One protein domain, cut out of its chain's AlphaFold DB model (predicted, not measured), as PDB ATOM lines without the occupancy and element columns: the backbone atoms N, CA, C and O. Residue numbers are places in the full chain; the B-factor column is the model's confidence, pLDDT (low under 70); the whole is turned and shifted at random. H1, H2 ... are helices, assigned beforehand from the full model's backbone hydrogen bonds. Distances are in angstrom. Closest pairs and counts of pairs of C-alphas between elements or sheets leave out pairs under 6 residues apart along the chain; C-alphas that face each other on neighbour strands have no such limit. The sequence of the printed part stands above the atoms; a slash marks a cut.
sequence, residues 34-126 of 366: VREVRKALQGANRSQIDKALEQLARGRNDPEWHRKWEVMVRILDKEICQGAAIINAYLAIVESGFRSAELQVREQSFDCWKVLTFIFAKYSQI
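Overview. This is residues 34 to 126 of the 366 residues of the protein "Rif1_N domain-containing protein" of Culex quinquefasciatus (UniProt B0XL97). Two helical hairpins, H2 with H3 and H5 with H6, pack side by side as an up-and-down bundle of four helices, while the short helices H1 and H4 both sit crosswise near the end of H3 at Ile 75. H2 is the loosely held corner of the bundle, meeting H3 with residue 56 alone and H5 with residues 53 to 57 alone; residues 43 to 48, of which 46 to 48 belong to H2, stick out. The printed part has 93 residues with six named helices, H1 to H6 in chain order, and no named strand: the class is all helix. The whole is compact, with a radius of gyration of the C-alphas of 12.9 A and spans of 37 by 29 by 24 A.

Along the chain. Find C-alpha 34 at (-12.359, 32.174, 5.134), where H1 begins; it runs to residue 41. Next comes H2, residues 46 to 58, 18.5 A from first to last C-alpha. H3, residues 65 to 75, covers 15.5 A from C-alpha 65 at (-6.150, 20.363, -4.973). Then read H4, residues 77 to 82, and H5, residues 84 to 98, 20.3 A long. H6, residues 103 to 122, is the longest at 29.4 A and ends at C-alpha 122, (-13.444, 42.611, -5.758).

Arrangement. Start at H3, which touches H6 at a shallow tilt of 7 degrees, the same way; their closest C-alphas, of Glu 70 and Cys 112, are 5.9 A apart. H5 and H6 form a hairpin at 29 degrees, with the C-alphas of Phe 98 and Arg 106 closest at 4.9 A. The hairpin of H2 and H3 only just touches, with 3 pairs of C-alphas within 8 A, the closest being Leu 56 and Trp 65 at 6.6 A. H2 touches H5 the same way at 14 degrees, C-alphas 57 and 93 being closest at 6.3 A. H2 and H6 are apart. Look to Arg 38 for H1, which touches H3 about perpendicular at 78 degrees, its C-alpha 5.7 A from that of Ile 75. H4 touches H5 only at the corner, C-alphas 80 and 87 being closest at 4.9 A. Every O i to N i+4 pair is within hydrogen-bond range in H1, H2, H3, H4 and H6, and 10 of 11 are in H5.

Size, cuts and confidence. The C-alphas farthest apart, of Gly 43 and Ala 101, are 38.6 A apart. The printed part has no cut and no long link. Check the B-factor column: mean pLDDT of the printed part is 81.1, and residues 34 to 50, 52 to 54 and 56 to 61 are under 70.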
ATOM      1  N   VAL A  34     -13.461  31.436   5.781       60.31
ATOM      2  CA  VAL A  34     -12.359  32.174   5.134       60.31
ATOM      3  C   VAL A  34     -11.850  33.323   6.016       60.31
ATOM      4  O   VAL A  34     -10.646  33.563   6.086       60.31
ATOM      5  N   ARG A  35     -12.743  34.034   6.718       65.00
ATOM      6  CA  ARG A  35     -12.365  35.129   7.628       65.00
ATOM      7  C   ARG A  35     -11.644  34.617   8.878       65.00
ATOM      8  O   ARG A  35     -10.690  35.256   9.315       65.00
ATOM      9  N   GLU A  36     -12.080  33.496   9.441       65.56
ATOM     10  CA  GLU A  36     -11.439  32.859  10.599       65.56
ATOM     11  C   GLU A  36     -10.062  32.298  10.233       65.56
ATOM     12  O   GLU A  36      -9.082  32.573  10.923       65.56
ATOM     13  N   VAL A  37      -9.953  31.647   9.074       63.72
ATOM     14  CA  VAL A  37      -8.677  31.199   8.508       63.72
ATOM     15  C   VAL A  37      -7.746  32.386   8.241       63.72
ATOM     16  O   VAL A  37      -6.574  32.344   8.604       63.72
ATOM     17  N   ARG A  38      -8.258  33.486   7.673       63.34
ATOM     18  CA  ARG A  38      -7.479  34.717   7.481       63.34
ATOM     19  C   ARG A  38      -6.979  35.282   8.810       63.34
ATOM     20  O   ARG A  38      -5.820  35.665   8.875       63.34
ATOM     21  N   LYS A  39      -7.809  35.326   9.857       66.44
ATOM     22  CA  LYS A  39      -7.376  35.758  11.199       66.44
ATOM     23  C   LYS A  39      -6.277  34.847  11.754       66.44
ATOM     24  O   LYS A  39      -5.291  35.353  12.273       66.44
ATOM     25  N   ALA A  40      -6.403  33.531  11.584       62.00
ATOM     26  CA  ALA A  40      -5.379  32.574  11.997       62.00
ATOM     27  C   ALA A  40      -4.063  32.720  11.200       62.00
ATOM     28  O   ALA A  40      -2.986  32.467  11.733       62.00
ATOM     29  N   LEU A  41      -4.138  33.169   9.942       56.56
ATOM     30  CA  LEU A  41      -2.990  33.368   9.050       56.56
ATOM     31  C   LEU A  41      -2.438  34.801   9.032       56.56
ATOM     32  O   LEU A  41      -1.395  35.023   8.431       56.56
ATOM     33  N   GLN A  42      -3.054  35.769   9.714       57.53
ATOM     34  CA  GLN A  42      -2.497  37.124   9.861       57.53
ATOM     35  C   GLN A  42      -1.146  37.139  10.608       57.53
ATOM     36  O   GLN A  42      -0.424  38.128  10.525       57.53
ATOM     37  N   GLY A  43      -0.775  36.038  11.278       53.81
ATOM     38  CA  GLY A  43       0.564  35.797  11.835       53.81
ATOM     39  C   GLY A  43       1.481  34.912  10.972       53.81
ATOM     40  O   GLY A  43       2.568  34.548  11.421       53.81
ATOM     41  N   ALA A  44       1.065  34.519   9.763       56.72
ATOM     42  CA  ALA A  44       1.831  33.638   8.889       56.72
ATOM     43  C   ALA A  44       2.867  34.423   8.070       56.72
ATOM     44  O   ALA A  44       2.529  35.258   7.234       56.72
ATOM     45  N   ASN A  45       4.151  34.128   8.284       62.94
ATOM     46  CA  ASN A  45       5.234  34.700   7.486       62.94
ATOM     47  C   ASN A  45       5.239  34.153   6.047       62.94
ATOM     48  O   ASN A  45       4.785  33.039   5.785       62.94
ATOM     49  N   ARG A  46       5.854  34.904   5.122       64.31
ATOM     50  CA  ARG A  46       6.029  34.549   3.696       64.31
ATOM     51  C   ARG A  46       6.529  33.111   3.472       64.31
ATOM     52  O   ARG A  46       6.026  32.416   2.600       64.31
ATOM     53  N   SER A  47       7.413  32.624   4.342       66.31
ATOM     54  CA  SER A  47       7.947  31.255   4.305       66.31
ATOM     55  C   SER A  47       6.900  30.151   4.512       66.31
ATOM     56  O   SER A  47       7.091  29.025   4.053       66.31
ATOM     57  N   GLN A  48       5.792  30.433   5.201       68.44
ATOM     58  CA  GLN A  48       4.687  29.486   5.366       68.44
ATOM     59  C   GLN A  48       3.805  29.439   4.114       68.44
ATOM     60  O   GLN A  48       3.348  28.362   3.737       68.44
ATOM     61  N   ILE A  49       3.628  30.581   3.443       67.12
ATOM     62  CA  ILE A  49       2.926  30.677   2.156       67.12
ATOM     63  C   ILE A  49       3.713  29.934   1.071       67.12
ATOM     64  O   ILE A  49       3.131  29.142   0.335       67.12
ATOM     65  N   ASP A  50       5.034  30.116   1.022       68.19
ATOM     66  CA  ASP A  50       5.900  29.424   0.060       68.19
ATOM     67  C   ASP A  50       5.860  27.899   0.272       68.19
ATOM     68  O   ASP A  50       5.684  27.134  -0.677       68.19
ATOM     69  N   LYS A  51       5.886  27.434   1.530       71.12
ATOM     70  CA  LYS A  51       5.706  26.006   1.855       71.12
ATOM     71  C   LYS A  51       4.331  25.470   1.451       71.12
ATOM     72  O   LYS A  51       4.234  24.329   1.008       71.12
ATOM     73  N   ALA A  52       3.272  26.261   1.608       69.00
ATOM     74  CA  ALA A  52       1.928  25.881   1.186       69.00
ATOM     75  C   ALA A  52       1.815  25.755  -0.339       69.00
ATOM     76  O   ALA A  52       1.225  24.799  -0.839       69.00
ATOM     77  N   LEU A  53       2.429  26.690  -1.068       66.81
ATOM     78  CA  LEU A  53       2.551  26.661  -2.524       66.81
ATOM     79  C   LEU A  53       3.312  25.422  -3.004       66.81
ATOM     80  O   LEU A  53       2.841  24.724  -3.900       66.81
ATOM     81  N   GLU A  54       4.447  25.101  -2.376       68.62
ATOM     82  CA  GLU A  54       5.201  23.882  -2.680       68.62
ATOM     83  C   GLU A  54       4.377  22.613  -2.433       68.62
ATOM     84  O   GLU A  54       4.421  21.681  -3.236       68.62
ATOM     85  N   GLN A  55       3.610  22.562  -1.341       71.12
ATOM     86  CA  GLN A  55       2.750  21.418  -1.030       71.12
ATOM     87  C   GLN A  55       1.612  21.266  -2.045       71.12
ATOM     88  O   GLN A  55       1.373  20.154  -2.515       71.12
ATOM     89  N   LEU A  56       0.966  22.368  -2.436       68.94
ATOM     90  CA  LEU A  56      -0.055  22.378  -3.488       68.94
ATOM     91  C   LEU A  56       0.508  21.913  -4.837       68.94
ATOM     92  O   LEU A  56      -0.104  21.088  -5.505       68.94
ATOM     93  N   ALA A  57       1.699  22.384  -5.213       61.91
ATOM     94  CA  ALA A  57       2.353  21.999  -6.463       61.91
ATOM     95  C   ALA A  57       2.821  20.527  -6.480       61.91
ATOM     96  O   ALA A  57       2.881  19.898  -7.540       61.91
ATOM     97  N   ARG A  58       3.164  19.963  -5.313       61.69
ATOM     98  CA  ARG A  58       3.556  18.549  -5.166       61.69
ATOM     99  C   ARG A  58       2.353  17.603  -5.104       61.69
ATOM    100  O   ARG A  58       2.489  16.448  -5.494       61.69
ATOM    101  N   GLY A  59       1.181  18.083  -4.692       60.22
ATOM    102  CA  GLY A  59      -0.066  17.317  -4.595       60.22
ATOM    103  C   GLY A  59      -0.772  17.050  -5.930       60.22
ATOM    104  O   GLY A  59      -1.992  17.091  -5.972       60.22
ATOM    105  N   ARG A  60      -0.051  16.775  -7.026       55.84
ATOM    106  CA  ARG A  60      -0.645  16.592  -8.371       55.84
ATOM    107  C   ARG A  60      -1.700  15.474  -8.474       55.84
ATOM    108  O   ARG A  60      -2.488  15.506  -9.408       55.84
ATOM    109  N   ASN A  61      -1.739  14.553  -7.508       66.25
ATOM    110  CA  ASN A  61      -2.733  13.476  -7.409       66.25
ATOM    111  C   ASN A  61      -3.750  13.697  -6.271       66.25
ATOM    112  O   ASN A  61      -4.449  12.768  -5.875       66.25
ATOM    113  N   ASP A  62      -3.790  14.890  -5.681       78.50
ATOM    114  CA  ASP A  62      -4.743  15.229  -4.629       78.50
ATOM    115  C   ASP A  62      -6.096  15.602  -5.255       78.50
ATOM    116  O   ASP A  62      -6.169  16.627  -5.936       78.50
ATOM    117  N   PRO A  63      -7.181  14.842  -5.022       80.81
ATOM    118  CA  PRO A  63      -8.495  15.158  -5.590       80.81
ATOM    119  C   PRO A  63      -9.033  16.529  -5.137       80.81
ATOM    120  O   PRO A  63      -9.813  17.164  -5.849       80.81
ATOM    121  N   GLU A  64      -8.558  17.034  -3.994       83.25
ATOM    122  CA  GLU A  64      -9.000  18.285  -3.372       83.25
ATOM    123  C   GLU A  64      -8.061  19.470  -3.666       83.25
ATOM    124  O   GLU A  64      -8.168  20.526  -3.032       83.25
ATOM    125  N   TRP A  65      -7.136  19.327  -4.629       87.25
ATOM    126  CA  TRP A  65      -6.150  20.363  -4.973       87.25
ATOM    127  C   TRP A  65      -6.808  21.722  -5.264       87.25
ATOM    128  O   TRP A  65      -6.335  22.758  -4.795       87.25
ATOM    129  N   HIS A  66      -7.925  21.712  -5.995       87.75
ATOM    130  CA  HIS A  66      -8.661  22.902  -6.411       87.75
ATOM    131  C   HIS A  66      -9.266  23.640  -5.213       87.75
ATOM    132  O   HIS A  66      -9.139  24.857  -5.112       87.75
ATOM    133  N   ARG A  67      -9.818  22.919  -4.227       86.00
ATOM    134  CA  ARG A  67     -10.364  23.531  -3.004       86.00
ATOM    135  C   ARG A  67      -9.278  24.189  -2.171       86.00
ATOM    136  O   ARG A  67      -9.447  25.313  -1.698       86.00
ATOM    137  N   LYS A  68      -8.141  23.509  -2.013       84.44
ATOM    138  CA  LYS A  68      -6.974  24.068  -1.318       84.44
ATOM    139  C   LYS A  68      -6.457  25.311  -2.037       84.44
ATOM    140  O   LYS A  68      -6.177  26.316  -1.386       84.44
ATOM    141  N   TRP A  69      -6.385  25.261  -3.367       89.88
ATOM    142  CA  TRP A  69      -6.017  26.403  -4.199       89.88
ATOM    143  C   TRP A  69      -6.983  27.577  -3.987       89.88
ATOM    144  O   TRP A  69      -6.537  28.683  -3.693       89.88
ATOM    145  N   GLU A  70      -8.295  27.340  -4.040       88.12
ATOM    146  CA  GLU A  70      -9.311  28.382  -3.865       88.12
ATOM    147  C   GLU A  70      -9.243  29.044  -2.491       88.12
ATOM    148  O   GLU A  70      -9.282  30.272  -2.395       88.12
ATOM    149  N   VAL A  71      -9.129  28.248  -1.424       84.06
ATOM    150  CA  VAL A  71      -8.990  28.761  -0.056       84.06
ATOM    151  C   VAL A  71      -7.770  29.669   0.032       84.06
ATOM    152  O   VAL A  71      -7.880  30.803   0.501       84.06
ATOM    153  N   MET A  72      -6.631  29.219  -0.492       83.00
ATOM    154  CA  MET A  72      -5.388  29.987  -0.474       83.00
ATOM    155  C   MET A  72      -5.476  31.290  -1.245       83.00
ATOM    156  O   MET A  72      -5.075  32.341  -0.747       83.00
ATOM    157  N   VAL A  73      -6.062  31.241  -2.431       87.56
ATOM    158  CA  VAL A  73      -6.231  32.414  -3.279       87.56
ATOM    159  C   VAL A  73      -7.206  33.417  -2.663       87.56
ATOM    160  O   VAL A  73      -6.975  34.618  -2.747       87.56
ATOM    161  N   ARG A  74      -8.242  32.962  -1.948       86.12
ATOM    162  CA  ARG A  74      -9.143  33.843  -1.182       86.12
ATOM    163  C   ARG A  74      -8.476  34.456   0.047       86.12
ATOM    164  O   ARG A  74      -8.807  35.581   0.413       86.12
ATOM    165  N   ILE A  75      -7.558  33.743   0.695       81.94
ATOM    166  CA  ILE A  75      -6.789  34.276   1.827       81.94
ATOM    167  C   ILE A  75      -5.838  35.370   1.341       81.94
ATOM    168  O   ILE A  75      -5.843  36.451   1.930       81.94
ATOM    169  N   LEU A  76      -5.106  35.092   0.257       85.25
ATOM    170  CA  LEU A  76      -4.067  35.936  -0.349       85.25
ATOM    171  C   LEU A  76      -4.600  36.877  -1.442       85.25
ATOM    172  O   LEU A  76      -3.858  37.302  -2.328       85.25
ATOM    173  N   ASP A  77      -5.902  37.149  -1.444       89.38
ATOM    174  CA  ASP A  77      -6.580  37.858  -2.530       89.38
ATOM    175  C   ASP A  77      -5.970  39.250  -2.807       89.38
ATOM    176  O   ASP A  77      -5.778  39.630  -3.963       89.38
ATOM    177  N   LYS A  78      -5.567  39.976  -1.758       87.50
ATOM    178  CA  LYS A  78      -4.894  41.275  -1.848       87.50
ATOM    179  C   LYS A  78      -3.489  41.140  -2.438       87.50
ATOM    180  O   LYS A  78      -3.128  41.896  -3.339       87.50
ATOM    181  N   GLU A  79      -2.705  40.180  -1.962       85.19
ATOM    182  CA  GLU A  79      -1.331  39.926  -2.398       85.19
ATOM    183  C   GLU A  79      -1.279  39.458  -3.860       85.19
ATOM    184  O   GLU A  79      -0.423  39.902  -4.625       85.19
ATOM    185  N   ILE A  80      -2.242  38.631  -4.281       87.50
ATOM    186  CA  ILE A  80      -2.424  38.187  -5.672       87.50
ATOM    187  C   ILE A  80      -2.714  39.371  -6.601       87.50
ATOM    188  O   ILE A  80      -2.223  39.431  -7.734       87.50
ATOM    189  N   CYS A  81      -3.494  40.340  -6.124       87.50
ATOM    190  CA  CYS A  81      -3.791  41.551  -6.877       87.50
ATOM    191  C   CYS A  81      -2.595  42.512  -6.972       87.50
ATOM    192  O   CYS A  81      -2.497  43.236  -7.964       87.50
ATOM    193  N   GLN A  82      -1.688  42.518  -5.991       85.06
ATOM    194  CA  GLN A  82      -0.580  43.479  -5.903       85.06
ATOM    195  C   GLN A  82       0.756  42.960  -6.466       85.06
ATOM    196  O   GLN A  82       1.551  43.759  -6.958       85.06
ATOM    197  N   GLY A  83       1.022  41.649  -6.422       76.62
ATOM    198  CA  GLY A  83       2.334  41.075  -6.744       76.62
ATOM    199  C   GLY A  83       2.322  40.055  -7.885       76.62
ATOM    200  O   GLY A  83       1.677  39.013  -7.792       76.62
ATOM    201  N   ALA A  84       3.124  40.299  -8.929       83.00
ATOM    202  CA  ALA A  84       3.255  39.394 -10.079       83.00
ATOM    203  C   ALA A  84       3.813  38.005  -9.705       83.00
ATOM    204  O   ALA A  84       3.383  36.999 -10.258       83.00
ATOM    205  N   ALA A  85       4.736  37.930  -8.742       83.12
ATOM    206  CA  ALA A  85       5.360  36.666  -8.346       83.12
ATOM    207  C   ALA A  85       4.353  35.675  -7.736       83.12
ATOM    208  O   ALA A  85       4.321  34.509  -8.122       83.12
ATOM    209  N   ILE A  86       3.503  36.153  -6.820       83.56
ATOM    210  CA  ILE A  86       2.538  35.307  -6.106       83.56
ATOM    211  C   ILE A  86       1.488  34.789  -7.082       83.56
ATOM    212  O   ILE A  86       1.244  33.586  -7.137       83.56
ATOM    213  N   ILE A  87       0.904  35.670  -7.899       89.62
ATOM    214  CA  ILE A  87      -0.100  35.228  -8.865       89.62
ATOM    215  C   ILE A  87       0.477  34.249  -9.888       89.62
ATOM    216  O   ILE A  87      -0.170  33.249 -10.175       89.62
ATOM    217  N   ASN A  88       1.697  34.472 -10.383       89.44
ATOM    218  CA  ASN A  88       2.320  33.564 -11.346       89.44
ATOM    219  C   ASN A  88       2.541  32.162 -10.756       89.44
ATOM    220  O   ASN A  88       2.340  31.174 -11.459       89.44
ATOM    221  N   ALA A  89       2.874  32.058  -9.463       86.38
ATOM    222  CA  ALA A  89       2.982  30.768  -8.784       86.38
ATOM    223  C   ALA A  89       1.637  30.016  -8.749       86.38
ATOM    224  O   ALA A  89       1.582  28.828  -9.064       86.38
ATOM    225  N   TYR A  90       0.534  30.706  -8.434       88.75
ATOM    226  CA  TYR A  90      -0.803  30.099  -8.436       88.75
ATOM    227  C   TYR A  90      -1.326  29.801  -9.847       88.75
ATOM    228  O   TYR A  90      -2.004  28.789 -10.037       88.75
ATOM    229  N   LEU A  91      -1.005  30.643 -10.834       91.75
ATOM    230  CA  LEU A  91      -1.355  30.423 -12.238       91.75
ATOM    231  C   LEU A  91      -0.686  29.164 -12.785       91.75
ATOM    232  O   LEU A  91      -1.364  28.367 -13.424       91.75
ATOM    233  N   ALA A  92       0.591  28.925 -12.465       89.00
ATOM    234  CA  ALA A  92       1.309  27.728 -12.905       89.00
ATOM    235  C   ALA A  92       0.601  26.422 -12.491       89.00
ATOM    236  O   ALA A  92       0.567  25.459 -13.261       89.00
ATOM    237  N   ILE A  93      -0.019  26.400 -11.304       89.62
ATOM    238  CA  ILE A  93      -0.793  25.252 -10.816       89.62
ATOM    239  C   ILE A  93      -2.049  25.052 -11.675       89.62
ATOM    240  O   ILE A  93      -2.250  23.968 -12.223       89.62
ATOM    241  N   VAL A  94      -2.871  26.093 -11.851       91.38
ATOM    242  CA  VAL A  94      -4.132  25.986 -12.612       91.38
ATOM    243  C   VAL A  94      -3.881  25.705 -14.094       91.38
ATOM    244  O   VAL A  94      -4.612  24.921 -14.701       91.38
ATOM    245  N   GLU A  95      -2.825  26.287 -14.670       91.06
ATOM    246  CA  GLU A  95      -2.369  25.996 -16.030       91.06
ATOM    247  C   GLU A  95      -2.032  24.519 -16.219       91.06
ATOM    248  O   GLU A  95      -2.383  23.941 -17.249       91.06
ATOM    249  N   SER A  96      -1.385  23.890 -15.231       88.88
ATOM    250  CA  SER A  96      -1.134  22.448 -15.278       88.88
ATOM    251  C   SER A  96      -2.443  21.654 -15.309       88.88
ATOM    252  O   SER A  96      -2.571  20.727 -16.108       88.88
ATOM    253  N   GLY A  97      -3.452  22.084 -14.543       89.88
ATOM    254  CA  GLY A  97      -4.774  21.466 -14.551       89.88
ATOM    255  C   GLY A  97      -5.509  21.642 -15.885       89.88
ATOM    256  O   GLY A  97      -6.084  20.686 -16.398       89.88
ATOM    257  N   PHE A  98      -5.392  22.806 -16.539       90.69
ATOM    258  CA  PHE A  98      -5.942  23.014 -17.886       90.69
ATOM    259  C   PHE A  98      -5.283  22.125 -18.954       90.69
ATOM    260  O   PHE A  98      -5.944  21.747 -19.923       90.69
ATOM    261  N   ARG A  99      -4.000  21.784 -18.781       89.75
ATOM    262  CA  ARG A  99      -3.254  20.867 -19.665       89.75
ATOM    263  C   ARG A  99      -3.462  19.388 -19.319       89.75
ATOM    264  O   ARG A  99      -2.952  18.537 -20.045       89.75
ATOM    265  N   SER A 100      -4.195  19.071 -18.250       87.94
ATOM    266  CA  SER A 100      -4.435  17.687 -17.839       87.94
ATOM    267  C   SER A 100      -5.226  16.906 -18.893       87.94
ATOM    268  O   SER A 100      -6.149  17.423 -19.533       87.94
ATOM    269  N   ALA A 101      -4.876  15.629 -19.063       87.88
ATOM    270  CA  ALA A 101      -5.651  14.699 -19.879       87.88
ATOM    271  C   ALA A 101      -7.032  14.436 -19.251       87.88
ATOM    272  O   ALA A 101      -8.039  14.344 -19.967       87.88
ATOM    273  N   GLU A 102      -7.078  14.405 -17.918       88.38
ATOM    274  CA  GLU A 102      -8.276  14.154 -17.129       88.38
ATOM    275  C   GLU A 102      -9.282  15.294 -17.280       88.38
ATOM    276  O   GLU A 102      -8.978  16.483 -17.149       88.38
ATOM    277  N   LEU A 103     -10.519  14.930 -17.606       88.00
ATOM    278  CA  LEU A 103     -11.594  15.896 -17.788       88.00
ATOM    279  C   LEU A 103     -11.956  16.593 -16.470       88.00
ATOM    280  O   LEU A 103     -12.070  17.815 -16.453       88.00
ATOM    281  N   GLN A 104     -12.058  15.830 -15.384       88.12
ATOM    282  CA  GLN A 104     -12.418  16.342 -14.063       88.12
ATOM    283  C   GLN A 104     -11.423  17.401 -13.568       88.12
ATOM    284  O   GLN A 104     -11.831  18.455 -13.090       88.12
ATOM    285  N   VAL A 105     -10.119  17.177 -13.756       89.62
ATOM    286  CA  VAL A 105      -9.082  18.158 -13.391       89.62
ATOM    287  C   VAL A 105      -9.239  19.456 -14.190       89.62
ATOM    288  O   VAL A 105      -9.102  20.546 -13.637       89.62
ATOM    289  N   ARG A 106      -9.596  19.374 -15.479       90.25
ATOM    290  CA  ARG A 106      -9.867  20.567 -16.301       90.25
ATOM    291  C   ARG A 106     -11.123  21.313 -15.862       90.25
ATOM    292  O   ARG A 106     -11.130  22.540 -15.901       90.25
ATOM    293  N   GLU A 107     -12.168  20.597 -15.460       89.44
ATOM    294  CA  GLU A 107     -13.387  21.190 -14.894       89.44
ATOM    295  C   GLU A 107     -13.072  21.951 -13.601       89.44
ATOM    296  O   GLU A 107     -13.402  23.132 -13.490       89.44
ATOM    297  N   GLN A 108     -12.321  21.329 -12.692       90.69
ATOM    298  CA  GLN A 108     -11.840  21.949 -11.454       90.69
ATOM    299  C   GLN A 108     -10.946  23.175 -11.710       90.69
ATOM    300  O   GLN A 108     -11.023  24.167 -10.984       90.69
ATOM    301  N   SER A 109     -10.132  23.174 -12.773       92.94
ATOM    302  CA  SER A 109      -9.375  24.367 -13.170       92.94
ATOM    303  C   SER A 109     -10.273  25.554 -13.521       92.94
ATOM    304  O   SER A 109      -9.897  26.692 -13.232       92.94
ATOM    305  N   PHE A 110     -11.453  25.330 -14.110       93.06
ATOM    306  CA  PHE A 110     -12.404  26.416 -14.359       93.06
ATOM    307  C   PHE A 110     -13.050  26.938 -13.071       93.06
ATOM    308  O   PHE A 110     -13.314  28.136 -12.998       93.06
ATOM    309  N   ASP A 111     -13.232  26.103 -12.045       90.06
ATOM    310  CA  ASP A 111     -13.674  26.558 -10.719       90.06
ATOM    311  C   ASP A 111     -12.651  27.508 -10.079       90.06
ATOM    312  O   ASP A 111     -12.982  28.647  -9.731       90.06
ATOM    313  N   CYS A 112     -11.371  27.123 -10.084       92.94
ATOM    314  CA  CYS A 112     -10.268  27.995  -9.679       92.94
ATOM    315  C   CYS A 112     -10.244  29.308 -10.489       92.94
ATOM    316  O   CYS A 112     -10.111  30.405  -9.936       92.94
ATOM    317  N   TRP A 113     -10.415  29.218 -11.812       95.25
ATOM    318  CA  TRP A 113     -10.424  30.380 -12.704       95.25
ATOM    319  C   TRP A 113     -11.565  31.354 -12.407       95.25
ATOM    320  O   TRP A 113     -11.397  32.578 -12.441       95.25
ATOM    321  N   LYS A 114     -12.729  30.807 -12.061       91.56
ATOM    322  CA  LYS A 114     -13.900  31.566 -11.647       91.56
ATOM    323  C   LYS A 114     -13.609  32.351 -10.364       91.56
ATOM    324  O   LYS A 114     -13.850  33.558 -10.320       91.56
ATOM    325  N   VAL A 115     -13.000  31.719  -9.355       91.88
ATOM    326  CA  VAL A 115     -12.575  32.395  -8.111       91.88
ATOM    327  C   VAL A 115     -11.589  33.527  -8.379       91.88
ATOM    328  O   VAL A 115     -11.752  34.621  -7.831       91.88
ATOM    329  N   LEU A 116     -10.606  33.301  -9.254       94.12
ATOM    330  CA  LEU A 116      -9.638  34.330  -9.629       94.12
ATOM    331  C   LEU A 116     -10.316  35.563 -10.240       94.12
ATOM    332  O   LEU A 116      -9.991  36.700  -9.894       94.12
ATOM    333  N   THR A 117     -11.297  35.333 -11.111       93.81
ATOM    334  CA  THR A 117     -12.068  36.393 -11.770       93.81
ATOM    335  C   THR A 117     -12.838  37.239 -10.748       93.81
ATOM    336  O   THR A 117     -12.811  38.469 -10.827       93.81
ATOM    337  N   PHE A 118     -13.447  36.618  -9.726       91.69
ATOM    338  CA  PHE A 118     -14.102  37.364  -8.640       91.69
ATOM    339  C   PHE A 118     -13.140  38.192  -7.810       91.69
ATOM    340  O   PHE A 118     -13.490  39.294  -7.396       91.69
ATOM    341  N   ILE A 119     -11.941  37.678  -7.550       91.62
ATOM    342  CA  ILE A 119     -10.931  38.436  -6.813       91.62
ATOM    343  C   ILE A 119     -10.544  39.683  -7.602       91.62
ATOM    344  O   ILE A 119     -10.548  40.775  -7.042       91.62
ATOM    345  N   PHE A 120     -10.315  39.574  -8.913       94.38
ATOM    346  CA  PHE A 120     -10.045  40.763  -9.720       94.38
ATOM    347  C   PHE A 120     -11.200  41.766  -9.703       94.38
ATOM    348  O   PHE A 120     -10.937  42.961  -9.603       94.38
ATOM    349  N   ALA A 121     -12.457  41.318  -9.743       92.00
ATOM    350  CA  ALA A 121     -13.604  42.217  -9.604       92.00
ATOM    351  C   ALA A 121     -13.648  42.892  -8.223       92.00
ATOM    352  O   ALA A 121     -13.773  44.110  -8.135       92.00
ATOM    353  N   LYS A 122     -13.454  42.123  -7.145       90.94
ATOM    354  CA  LYS A 122     -13.444  42.611  -5.758       90.94
ATOM    355  C   LYS A 122     -12.425  43.731  -5.522       90.94
ATOM    356  O   LYS A 122     -12.683  44.622  -4.720       90.94
ATOM    357  N   TYR A 123     -11.275  43.672  -6.190       92.44
ATOM    358  CA  TYR A 123     -10.208  44.673  -6.083       92.44
ATOM    359  C   TYR A 123     -10.205  45.685  -7.237       92.44
ATOM    360  O   TYR A 123      -9.186  46.336  -7.464       92.44
ATOM    361  N   SER A 124     -11.311  45.808  -7.981       91.38
ATOM    362  CA  SER A 124     -11.453  46.740  -9.110       91.38
ATOM    363  C   SER A 124     -10.339  46.611 -10.160       91.38
ATOM    364  O   SER A 124      -9.905  47.593 -10.751       91.38
ATOM    365  N   GLN A 125      -9.848  45.389 -10.383       92.88
ATOM    366  CA  GLN A 125      -8.833  45.063 -11.389       92.88
ATOM    367  C   GLN A 125      -9.416  44.364 -12.623       92.88
ATOM    368  O   GLN A 125      -8.674  44.078 -13.565       92.88
ATOM    369  N   ILE A 126     -10.718  44.054 -12.636       91.62
ATOM    370  CA  ILE A 126     -11.353  43.307 -13.733       91.62
ATOM    371  C   ILE A 126     -11.363  44.073 -15.062       91.62
ATOM    372  O   ILE A 126     -11.326  43.448 -16.112       91.62
TER     373      ILE A 126